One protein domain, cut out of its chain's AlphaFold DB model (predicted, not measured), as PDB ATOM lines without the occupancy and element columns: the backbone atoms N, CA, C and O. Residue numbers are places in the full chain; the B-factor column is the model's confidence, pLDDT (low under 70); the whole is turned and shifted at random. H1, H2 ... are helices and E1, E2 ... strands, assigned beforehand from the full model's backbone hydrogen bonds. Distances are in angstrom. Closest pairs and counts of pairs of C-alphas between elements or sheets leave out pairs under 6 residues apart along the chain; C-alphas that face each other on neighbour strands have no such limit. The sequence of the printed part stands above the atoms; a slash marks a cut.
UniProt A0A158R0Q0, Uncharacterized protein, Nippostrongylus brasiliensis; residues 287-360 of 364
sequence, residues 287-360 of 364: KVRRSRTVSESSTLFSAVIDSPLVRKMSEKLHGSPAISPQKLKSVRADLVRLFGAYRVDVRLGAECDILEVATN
ATOM      1  N   LYS A 287      31.460  43.173 -56.732       85.25
ATOM      2  CA  LYS A 287      31.554  41.722 -56.566       85.25
ATOM      3  C   LYS A 287      32.261  41.418 -55.255       85.25
ATOM      4  O   LYS A 287      33.482  41.510 -55.157       85.25
ATOM      5  N   VAL A 288      31.488  41.028 -54.251       85.00
ATOM      6  CA  VAL A 288      31.997  40.660 -52.932       85.00
ATOM      7  C   VAL A 288      32.170  39.147 -52.876       85.00
ATOM      8  O   VAL A 288      31.207  38.391 -52.998       85.00
ATOM      9  N   ARG A 289      33.406  38.689 -52.662       84.06
ATOM     10  CA  ARG A 289      33.704  37.283 -52.360       84.06
ATOM     11  C   ARG A 289      33.922  37.108 -50.868       84.06
ATOM     12  O   ARG A 289      34.551  37.942 -50.216       84.06
ATOM     13  N   ARG A 290      33.431  35.995 -50.324       76.81
ATOM     14  CA  ARG A 290      33.688  35.637 -48.929       76.81
ATOM     15  C   ARG A 290      35.186  35.395 -48.751       76.81
ATOM     16  O   ARG A 290      35.726  34.445 -49.310       76.81
ATOM     17  N   SER A 291      35.844  36.222 -47.938       67.50
ATOM     18  CA  SER A 291      37.192  35.899 -47.475       67.50
ATOM     19  C   SER A 291      37.109  34.622 -46.641       67.50
ATOM     20  O   SER A 291      36.326  34.549 -45.685       67.50
ATOM     21  N   ARG A 292      37.852  33.580 -47.025       65.69
ATOM     22  CA  ARG A 292      38.014  32.409 -46.164       65.69
ATOM     23  C   ARG A 292      38.819  32.877 -44.959       65.69
ATOM     24  O   ARG A 292      40.000  33.173 -45.088       65.69
ATOM     25  N   THR A 293      38.179  32.941 -43.796       57.84
ATOM     26  CA  THR A 293      38.895  32.983 -42.522       57.84
ATOM     27  C   THR A 293      39.685  31.688 -42.438       57.84
ATOM     28  O   THR A 293      39.103  30.618 -42.236       57.84
ATOM     29  N   VAL A 294      40.989  31.769 -42.693       57.41
ATOM     30  CA  VAL A 294      41.919  30.692 -42.366       57.41
ATOM     31  C   VAL A 294      41.718  30.443 -40.878       57.41
ATOM     32  O   VAL A 294      41.871  31.361 -40.079       57.41
ATOM     33  N   SER A 295      41.246  29.247 -40.524       52.97
ATOM     34  CA  SER A 295      41.080  28.846 -39.128       52.97
ATOM     35  C   SER A 295      42.377  29.176 -38.387       52.97
ATOM     36  O   SER A 295      43.444  28.724 -38.796       52.97
ATOM     37  N   GLU A 296      42.278  29.975 -37.323       53.00
ATOM     38  CA  GLU A 296      43.386  30.525 -36.520       53.00
ATOM     39  C   GLU A 296      44.267  29.457 -35.834       53.00
ATOM     40  O   GLU A 296      45.128  29.769 -35.020       53.00
ATOM     41  N   SER A 297      44.094  28.178 -36.170       52.81
ATOM     42  CA  SER A 297      44.800  27.043 -35.578       52.81
ATOM     43  C   SER A 297      46.201  26.781 -36.154       52.81
ATOM     44  O   SER A 297      46.853  25.829 -35.731       52.81
ATOM     45  N   SER A 298      46.719  27.602 -37.080       52.81
ATOM     46  CA  SER A 298      48.071  27.418 -37.646       52.81
ATOM     47  C   SER A 298      48.870  28.725 -37.742       52.81
ATOM     48  O   SER A 298      49.193  29.229 -38.815       52.81
ATOM     49  N   THR A 299      49.247  29.265 -36.583       55.97
ATOM     50  CA  THR A 299      50.027  30.510 -36.423       55.97
ATOM     51  C   THR A 299      51.435  30.494 -37.034       55.97
ATOM     52  O   THR A 299      52.083  31.534 -37.065       55.97
ATOM     53  N   LEU A 300      51.917  29.366 -37.569       59.00
ATOM     54  CA  LEU A 300      53.259  29.265 -38.160       59.00
ATOM     55  C   LEU A 300      53.299  29.366 -39.696       59.00
ATOM     56  O   LEU A 300      54.382  29.517 -40.250       59.00
ATOM     57  N   PHE A 301      52.153  29.337 -40.391       57.94
ATOM     58  CA  PHE A 301      52.114  29.382 -41.866       57.94
ATOM     59  C   PHE A 301      51.413  30.611 -42.464       57.94
ATOM     60  O   PHE A 301      51.375  30.745 -43.688       57.94
ATOM     61  N   SER A 302      50.903  31.540 -41.648       56.66
ATOM     62  CA  SER A 302      50.152  32.711 -42.136       56.66
ATOM     63  C   SER A 302      50.952  33.569 -43.128       56.66
ATOM     64  O   SER A 302      50.435  33.920 -44.184       56.66
ATOM     65  N   ALA A 303      52.247  33.789 -42.875       59.00
ATOM     66  CA  ALA A 303      53.106  34.589 -43.751       59.00
ATOM     67  C   ALA A 303      53.376  33.954 -45.135       59.00
ATOM     68  O   ALA A 303      53.649  34.668 -46.096       59.00
ATOM     69  N   VAL A 304      53.292  32.623 -45.261       60.47
ATOM     70  CA  VAL A 304      53.481  31.911 -46.544       60.47
ATOM     71  C   VAL A 304      52.162  31.815 -47.324       60.47
ATOM     72  O   VAL A 304      52.161  31.800 -48.557       60.47
ATOM     73  N   ILE A 305      51.028  31.785 -46.616       58.41
ATOM     74  CA  ILE A 305      49.682  31.644 -47.194       58.41
ATOM     75  C   ILE A 305      49.161  32.967 -47.784       58.41
ATOM     76  O   ILE A 305      48.384  32.929 -48.739       58.41
ATOM     77  N   ASP A 306      49.650  34.119 -47.320       61.12
ATOM     78  CA  ASP A 306      49.262  35.436 -47.856       61.12
ATOM     79  C   ASP A 306      49.858  35.762 -49.239       61.12
ATOM     80  O   ASP A 306      49.570  36.809 -49.825       61.12
ATOM     81  N   SER A 307      50.632  34.847 -49.831       78.19
ATOM     82  CA  SER A 307      51.031  34.967 -51.233       78.19
ATOM     83  C   SER A 307      49.792  34.947 -52.150       78.19
ATOM     84  O   SER A 307      49.040  33.962 -52.157       78.19
ATOM     85  N   PRO A 308      49.591  35.964 -53.015       75.25
ATOM     86  CA  PRO A 308      48.456  36.005 -53.945       75.25
ATOM     87  C   PRO A 308      48.423  34.805 -54.907       75.25
ATOM     88  O   PRO A 308      47.369  34.461 -55.450       75.25
ATOM     89  N   LEU A 309      49.564  34.138 -55.101       76.88
ATOM     90  CA  LEU A 309      49.712  32.940 -55.924       76.88
ATOM     91  C   LEU A 309      49.184  31.686 -55.207       76.88
ATOM     92  O   LEU A 309      48.410  30.926 -55.793       76.88
ATOM     93  N   VAL A 310      49.530  31.508 -53.927       76.19
ATOM     94  CA  VAL A 310      49.040  30.401 -53.082       76.19
ATOM     95  C   VAL A 310      47.532  30.519 -52.883       76.19
ATOM     96  O   VAL A 310      46.811  29.527 -53.016       76.19
ATOM     97  N   ARG A 311      47.032  31.742 -52.681       68.81
ATOM     98  CA  ARG A 311      45.597  32.023 -52.602       68.81
ATOM     99  C   ARG A 311      44.853  31.630 -53.884       68.81
ATOM    100  O   ARG A 311      43.873  30.894 -53.803       68.81
ATOM    101  N   LYS A 312      45.347  32.022 -55.066       74.62
ATOM    102  CA  LYS A 312      44.742  31.629 -56.357       74.62
ATOM    103  C   LYS A 312      44.750  30.113 -56.591       74.62
ATOM    104  O   LYS A 312      43.795  29.584 -57.157       74.62
ATOM    105  N   MET A 313      45.809  29.407 -56.185       74.88
ATOM    106  CA  MET A 313      45.861  27.942 -56.309       74.88
ATOM    107  C   MET A 313      44.903  27.247 -55.338       74.88
ATOM    108  O   MET A 313      44.190  26.329 -55.733       74.88
ATOM    109  N   SER A 314      44.843  27.718 -54.093       69.94
ATOM    110  CA  SER A 314      43.899  27.257 -53.068       69.94
ATOM    111  C   SER A 314      42.442  27.411 -53.521       69.94
ATOM    112  O   SER A 314      41.664  26.457 -53.416       69.94
ATOM    113  N   GLU A 315      42.101  28.572 -54.093       68.81
ATOM    114  CA  GLU A 315      40.779  28.867 -54.656       68.81
ATOM    115  C   GLU A 315      40.424  27.900 -55.800       68.81
ATOM    116  O   GLU A 315      39.323  27.350 -55.813       68.81
ATOM    117  N   LYS A 316      41.370  27.612 -56.708       74.69
ATOM    118  CA  LYS A 316      41.163  26.642 -57.799       74.69
ATOM    119  C   LYS A 316      41.019  25.196 -57.327       74.69
ATOM    120  O   LYS A 316      40.268  24.445 -57.938       74.69
ATOM    121  N   LEU A 317      41.751  24.795 -56.290       75.12
ATOM    122  CA  LEU A 317      41.789  23.401 -55.838       75.12
ATOM    123  C   LEU A 317      40.582  23.013 -54.985       75.12
ATOM    124  O   LEU A 317      40.140  21.871 -55.050       75.12
ATOM    125  N   HIS A 318      40.054  23.938 -54.181       70.00
ATOM    126  CA  HIS A 318      39.069  23.581 -53.156       70.00
ATOM    127  C   HIS A 318      37.653  24.072 -53.438       70.00
ATOM    128  O   HIS A 318      36.762  23.657 -52.704       70.00
ATOM    129  N   GLY A 319      37.448  24.942 -54.436       72.25
ATOM    130  CA  GLY A 319      36.157  25.567 -54.731       72.25
ATOM    131  C   GLY A 319      35.645  26.428 -53.569       72.25
ATOM    132  O   GLY A 319      35.563  25.998 -52.418       72.25
ATOM    133  N   SER A 320      35.300  27.686 -53.801       75.06
ATOM    134  CA  SER A 320      34.663  28.470 -52.738       75.06
ATOM    135  C   SER A 320      33.349  27.797 -52.311       75.06
ATOM    136  O   SER A 320      32.578  27.374 -53.173       75.06
ATOM    137  N   PRO A 321      33.063  27.670 -51.001       81.44
ATOM    138  CA  PRO A 321      31.781  27.133 -50.572       81.44
ATOM    139  C   PRO A 321      30.665  28.062 -51.057       81.44
ATOM    140  O   PRO A 321      30.715  29.270 -50.803       81.44
ATOM    141  N   ALA A 322      29.665  27.493 -51.733       86.81
ATOM    142  CA  ALA A 322      28.508  28.239 -52.206       86.81
ATOM    143  C   ALA A 322      27.823  28.978 -51.044       86.81
ATOM    144  O   ALA A 322      27.699  28.461 -49.927       86.81
ATOM    145  N   ILE A 323      27.379  30.207 -51.295       89.38
ATOM    146  CA  ILE A 323      26.696  31.019 -50.290       89.38
ATOM    147  C   ILE A 323      25.280  30.474 -50.119       89.38
ATOM    148  O   ILE A 323      24.487  30.453 -51.058       89.38
ATOM    149  N   SER A 324      24.945  30.043 -48.903       92.75
ATOM    150  CA  SER A 324      23.608  29.519 -48.629       92.75
ATOM    151  C   SER A 324      22.536  30.617 -48.759       92.75
ATOM    152  O   SER A 324      22.789  31.775 -48.401       92.75
ATOM    153  N   PRO A 325      21.299  30.279 -49.179       91.81
ATOM    154  CA  PRO A 325      20.204  31.248 -49.284       91.81
ATOM    155  C   PRO A 325      19.898  31.975 -47.964       91.81
ATOM    156  O   PRO A 325      19.570  33.161 -47.953       91.81
ATOM    157  N   GLN A 326      20.056  31.283 -46.831       93.69
ATOM    158  CA  GLN A 326      19.901  31.877 -45.501       93.69
ATOM    159  C   GLN A 326      20.966  32.944 -45.230       93.69
ATOM    160  O   GLN A 326      20.651  34.013 -44.703       93.69
ATOM    161  N   LYS A 327      22.220  32.689 -45.631       90.38
ATOM    162  CA  LYS A 327      23.301  33.663 -45.470       90.38
ATOM    163  C   LYS A 327      23.103  34.869 -46.383       90.38
ATOM    164  O   LYS A 327      23.291  35.986 -45.917       90.38
ATOM    165  N   LEU A 328      22.658  34.662 -47.625       91.88
ATOM    166  CA  LEU A 328      22.275  35.747 -48.535       91.88
ATOM    167  C   LEU A 328      21.188  36.639 -47.915       91.88
ATOM    168  O   LEU A 328      21.327  37.860 -47.903       91.88
ATOM    169  N   LYS A 329      20.136  36.036 -47.341       92.25
ATOM    170  CA  LYS A 329      19.056  36.774 -46.668       92.25
ATOM    171  C   LYS A 329      19.569  37.592 -45.476       92.25
ATOM    172  O   LYS A 329      19.166  38.740 -45.320       92.25
ATOM    173  N   SER A 330      20.474  37.024 -44.675       94.56
ATOM    174  CA  SER A 330      21.128  37.723 -43.557       94.56
ATOM    175  C   SER A 330      21.977  38.902 -44.037       94.56
ATOM    176  O   SER A 330      21.779  40.008 -43.551       94.56
ATOM    177  N   VAL A 331      22.846  38.702 -45.033       90.75
ATOM    178  CA  VAL A 331      23.695  39.775 -45.583       90.75
ATOM    179  C   VAL A 331      22.846  40.894 -46.181       90.75
ATOM    180  O   VAL A 331      23.132  42.067 -45.964       90.75
ATOM    181  N   ARG A 332      21.762  40.551 -46.886       90.75
ATOM    182  CA  ARG A 332      20.819  41.540 -47.417       90.75
ATOM    183  C   ARG A 332      20.179  42.369 -46.303       90.75
ATOM    184  O   ARG A 332      20.114  43.584 -46.435       90.75
ATOM    185  N   ALA A 333      19.726  41.737 -45.221       90.00
ATOM    186  CA  ALA A 333      19.144  42.447 -44.083       90.00
ATOM    187  C   ALA A 333      20.164  43.374 -43.398       90.00
ATOM    188  O   ALA A 333      19.830  44.508 -43.063       90.00
ATOM    189  N   ASP A 334      21.411  42.920 -43.245       91.94
ATOM    190  CA  ASP A 334      22.489  43.724 -42.665       91.94
ATOM    191  C   ASP A 334      22.834  44.936 -43.531       91.94
ATOM    192  O   ASP A 334      22.956  46.040 -43.008       91.94
ATOM    193  N   LEU A 335      22.936  44.754 -44.851       86.50
ATOM    194  CA  LEU A 335      23.200  45.852 -45.778       86.50
ATOM    195  C   LEU A 335      22.040  46.852 -45.807       86.50
ATOM    196  O   LEU A 335      22.283  48.047 -45.713       86.50
ATOM    197  N   VAL A 336      20.785  46.394 -45.847       83.44
ATOM    198  CA  VAL A 336      19.618  47.295 -45.760       83.44
ATOM    199  C   VAL A 336      19.631  48.089 -44.449       83.44
ATOM    200  O   VAL A 336      19.368  49.286 -44.456       83.44
ATOM    201  N   ARG A 337      19.994  47.455 -43.329       85.00
ATOM    202  CA  ARG A 337      20.120  48.138 -42.036       85.00
ATOM    203  C   ARG A 337      21.251  49.173 -42.026       85.00
ATOM    204  O   ARG A 337      21.063  50.247 -41.471       85.00
ATOM    205  N   LEU A 338      22.409  48.849 -42.606       82.94
ATOM    206  CA  LEU A 338      23.585  49.730 -42.643       82.94
ATOM    207  C   LEU A 338      23.394  50.926 -43.578       82.94
ATOM    208  O   LEU A 338      23.767  52.041 -43.236       82.94
ATOM    209  N   PHE A 339      22.817  50.686 -44.752       78.12
ATOM    210  CA  PHE A 339      22.623  51.702 -45.782       78.12
ATOM    211  C   PHE A 339      21.297  52.470 -45.627       78.12
ATOM    212  O   PHE A 339      21.076  53.453 -46.329       78.12
ATOM    213  N   GLY A 340      20.421  52.083 -44.695       80.06
ATOM    214  CA  GLY A 340      19.231  52.850 -44.324       80.06
ATOM    215  C   GLY A 340      18.301  53.139 -45.507       80.06
ATOM    216  O   GLY A 340      17.667  52.232 -46.043       80.06
ATOM    217  N   ALA A 341      18.201  54.415 -45.895       68.12
ATOM    218  CA  ALA A 341      17.324  54.888 -46.971       68.12
ATOM    219  C   ALA A 341      17.822  54.545 -48.391       68.12
ATOM    220  O   ALA A 341      17.053  54.647 -49.353       68.12
ATOM    221  N   TYR A 342      19.087  54.138 -48.551       72.81
ATOM    222  CA  TYR A 342      19.622  53.756 -49.857       72.81
ATOM    223  C   TYR A 342      19.084  52.389 -50.294       72.81
ATOM    224  O   TYR A 342      18.996  51.435 -49.517       72.81
ATOM    225  N   ARG A 343      18.746  52.271 -51.581       72.25
ATOM    226  CA  ARG A 343      18.331  50.992 -52.159       72.25
ATOM    227  C   ARG A 343      19.571  50.150 -52.417       72.25
ATOM    228  O   ARG A 343      20.359  50.464 -53.307       72.25
ATOM    229  N   VAL A 344      19.703  49.070 -51.654       83.38
ATOM    230  CA  VAL A 344      20.716  48.035 -51.869       83.38
ATOM    231  C   VAL A 344      20.049  46.808 -52.472       83.38
ATOM    232  O   VAL A 344      19.138  46.227 -51.874       83.38
ATOM    233  N   ASP A 345      20.519  46.401 -53.645       83.69
ATOM    234  CA  ASP A 345      20.184  45.111 -54.231       83.69
ATOM    235  C   ASP A 345      21.361  44.151 -54.076       83.69
ATOM    236  O   ASP A 345      22.520  44.497 -54.308       83.69
ATOM    237  N   VAL A 346      21.051  42.936 -53.636       88.94
ATOM    238  CA  VAL A 346      22.039  41.899 -53.347       88.94
ATOM    239  C   VAL A 346      21.554  40.628 -54.004       88.94
ATOM    240  O   VAL A 346      20.527  40.065 -53.608       88.94
ATOM    241  N   ARG A 347      22.320  40.152 -54.979       89.62
ATOM    242  CA  ARG A 347      22.033  38.903 -55.677       89.62
ATOM    243  C   ARG A 347      23.242  37.984 -55.678       89.62
ATOM    244  O   ARG A 347      24.382  38.414 -55.518       89.62
ATOM    245  N   LEU A 348      22.972  36.699 -55.857       90.38
ATOM    246  CA  LEU A 348      24.017  35.708 -56.039       90.38
ATOM    247  C   LEU A 348      24.531  35.793 -57.483       90.38
ATOM    248  O   LEU A 348      23.734  35.788 -58.421       90.38
ATOM    249  N   GLY A 349      25.846  35.914 -57.654       86.44
ATOM    250  CA  GLY A 349      26.490  35.878 -58.964       86.44
ATOM    251  C   GLY A 349      26.455  34.477 -59.581       86.44
ATOM    252  O   GLY A 349      26.130  33.495 -58.914       86.44
ATOM    253  N   ALA A 350      26.835  34.376 -60.857       84.06
ATOM    254  CA  ALA A 350      26.807  33.114 -61.608       84.06
ATOM    255  C   ALA A 350      27.640  31.982 -60.966       84.06
ATOM    256  O   ALA A 350      27.318  30.813 -61.137       84.06
ATOM    257  N   GLU A 351      28.687  32.328 -60.211       82.81
ATOM    258  CA  GLU A 351      29.601  31.369 -59.570       82.81
ATOM    259  C   GLU A 351      29.099  30.863 -58.194       82.81
ATOM    260  O   GLU A 351      29.780  30.078 -57.541       82.81
ATOM    261  N   CYS A 352      27.899  31.257 -57.739       82.81
ATOM    262  CA  CYS A 352      27.292  30.882 -56.443       82.81
ATOM    263  C   CYS A 352      28.125  31.192 -55.176       82.81
ATOM    264  O   CYS A 352      27.663  30.960 -54.057       82.81
ATOM    265  N   ASP A 353      29.324  31.747 -55.323       85.50
ATOM    266  CA  ASP A 353      30.260  32.138 -54.266       85.50
ATOM    267  C   ASP A 353      30.566  33.650 -54.256       85.50
ATOM    268  O   ASP A 353      31.221  34.158 -53.341       85.50
ATOM    269  N   ILE A 354      30.061  34.374 -55.257       87.56
ATOM    270  CA  ILE A 354      30.122  35.830 -55.384       87.56
ATOM    271  C   ILE A 354      28.761  36.418 -55.021       87.56
ATOM    272  O   ILE A 354      27.729  35.995 -55.544       87.56
ATOM    273  N   LEU A 355      28.764  37.451 -54.183       91.44
ATOM    274  CA  LEU A 355      27.639  38.371 -54.060       91.44
ATOM    275  C   LEU A 355      27.856  39.546 -55.001       91.44
ATOM    276  O   LEU A 355      28.890  40.209 -54.957       91.44
ATOM    277  N   GLU A 356      26.872  39.799 -55.846       89.00
ATOM    278  CA  GLU A 356      26.789  41.018 -56.632       89.00
ATOM    279  C   GLU A 356      25.949  42.016 -55.841       89.00
ATOM    280  O   GLU A 356      24.749  41.804 -55.638       89.00
ATOM    281  N   VAL A 357      26.602  43.071 -55.358       88.56
ATOM    282  CA  VAL A 357      25.970  44.155 -54.608       88.56
ATOM    283  C   VAL A 357      25.884  45.370 -55.519       88.56
ATOM    284  O   VAL A 357      26.884  45.791 -56.097       88.56
ATOM    285  N   ALA A 358      24.682  45.919 -55.654       81.25
ATOM    286  CA  ALA A 358      24.439  47.170 -56.350       81.25
ATOM    287  C   ALA A 358      23.740  48.140 -55.400       81.25
ATOM    288  O   ALA A 358      22.803  47.773 -54.688       81.25
ATOM    289  N   THR A 359      24.192  49.384 -55.401       79.25
ATOM    290  CA  THR A 359      23.616  50.472 -54.611       79.25
ATOM    291  C   THR A 359      23.167  51.580 -55.556       79.25
ATOM    292  O   THR A 359      23.708  51.756 -56.644       79.25
ATOM    293  N   ASN A 360      22.149  52.341 -55.161       67.06
ATOM    294  CA  ASN A 360      21.675  53.493 -55.931       67.06
ATOM    295  C   ASN A 360      22.500  54.775 -55.699       67.06
ATOM    296  O   ASN A 360      22.068  55.847 -56.124       67.06
TER     297      ASN A 360
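AT A GLANCE: This is residues 287 to 360 of the 364 residues of an uncharacterized protein of Nippostrongylus brasiliensis (UniProt A0A158R0Q0). A small sheet of three strands, E1, E3 and E2, has one helix, H3, over one of its faces, and this two-layer body makes one end of an elongated model. At the other end lies a loose head of two short helices, H1 and H2, reached from E1 by residues 290 to 301 and joined back to H3 by residues 319 to 324; residues 295 to 301 stick out freely. The printed part has 74 residues with three named helices and three named strands, in the order E1, H1, H2, H3, E2, E3 along the chain; the sheet runs E1, E3, E2 and is antiparallel throughout. The class is mixed, helices and strands. The whole is loose, with a radius of gyration of the C-alphas of 15.2 A, and its C-alphas span 45 by 25 by 22 A.

IN THESE COORDINATES: In the sheet, E1 is residues 287 to 289, a strand of three residues beginning with C-alpha 287 at (31.554, 41.722, -56.566). E3 is residues 354 to 359, the longest strand by residues, 16.0 A from first to last C-alpha, and C-alpha 359 is at (23.616, 50.472, -54.611). E2 is residues 344 to 348, 13.4 A long. H3 is residues 325 to 339, the longest helix by residues, 20.9 A from C-alpha 325 at (20.204, 31.248, -49.284) to C-alpha 339. Farther out, H2 is residues 308 to 318, 15.6 A long, and H1 is residues 302 to 305, four residues, 5.2 A long.

HOW THE PARTS SIT: E3 is the inner strand of the sheet, and E1 and E2 are its edge strands. E1 and E3 are antiparallel, with 140 degrees between their directions; N 288 and O 355 are 2.8 A apart and N 355 and O 288 2.9 A, both within hydrogen-bond range. E2 and E3 form a hairpin, antiparallel at 161 degrees; among their pairs within hydrogen-bond range are N 345 and O 358, 2.9 A, and N 347 and O 356, 3.0 A. H3 is on the sheet, at a height over the sheet of 8.9 A, and on one face of it the two make two layers, a helix layer and a strand layer. H3 lies over E2, on which 10 of its 15 C-alphas fall, and only just not over E3, on which 2 fall. On the local plane H3 and E2 stand at 19 degrees, and H3 runs along the strands. The closest C-alphas of H3 and E2 are those of Arg 332 and Val 346, 6.1 A apart. H1 and H2 are not on the sheet. They are close but not clearly touching, their closest C-alphas being those of Ile 305 and Arg 311, 6.8 A apart. H2 and H3 are apart, and so are H1 and H3. In H2 and H3 each O i to N i+4 pair is within hydrogen-bond range, while H1 is too short for such a pair.

THE WHOLE: The two C-alphas farthest apart are those of Leu 300 and Ala 341, 45.0 A. The printed part has no cut. The link from E1 to H1, 12 residues, is long; that from H2 to H3, 6 residues, is short, and the links H1 to H2, H3 to E2 and E2 to E3 are tight. The mean pLDDT of the printed part is 77.2; it is under 70 at residues 291 to 306, 311, 314 to 315, 341 and 360, and H1 has a mean of 59.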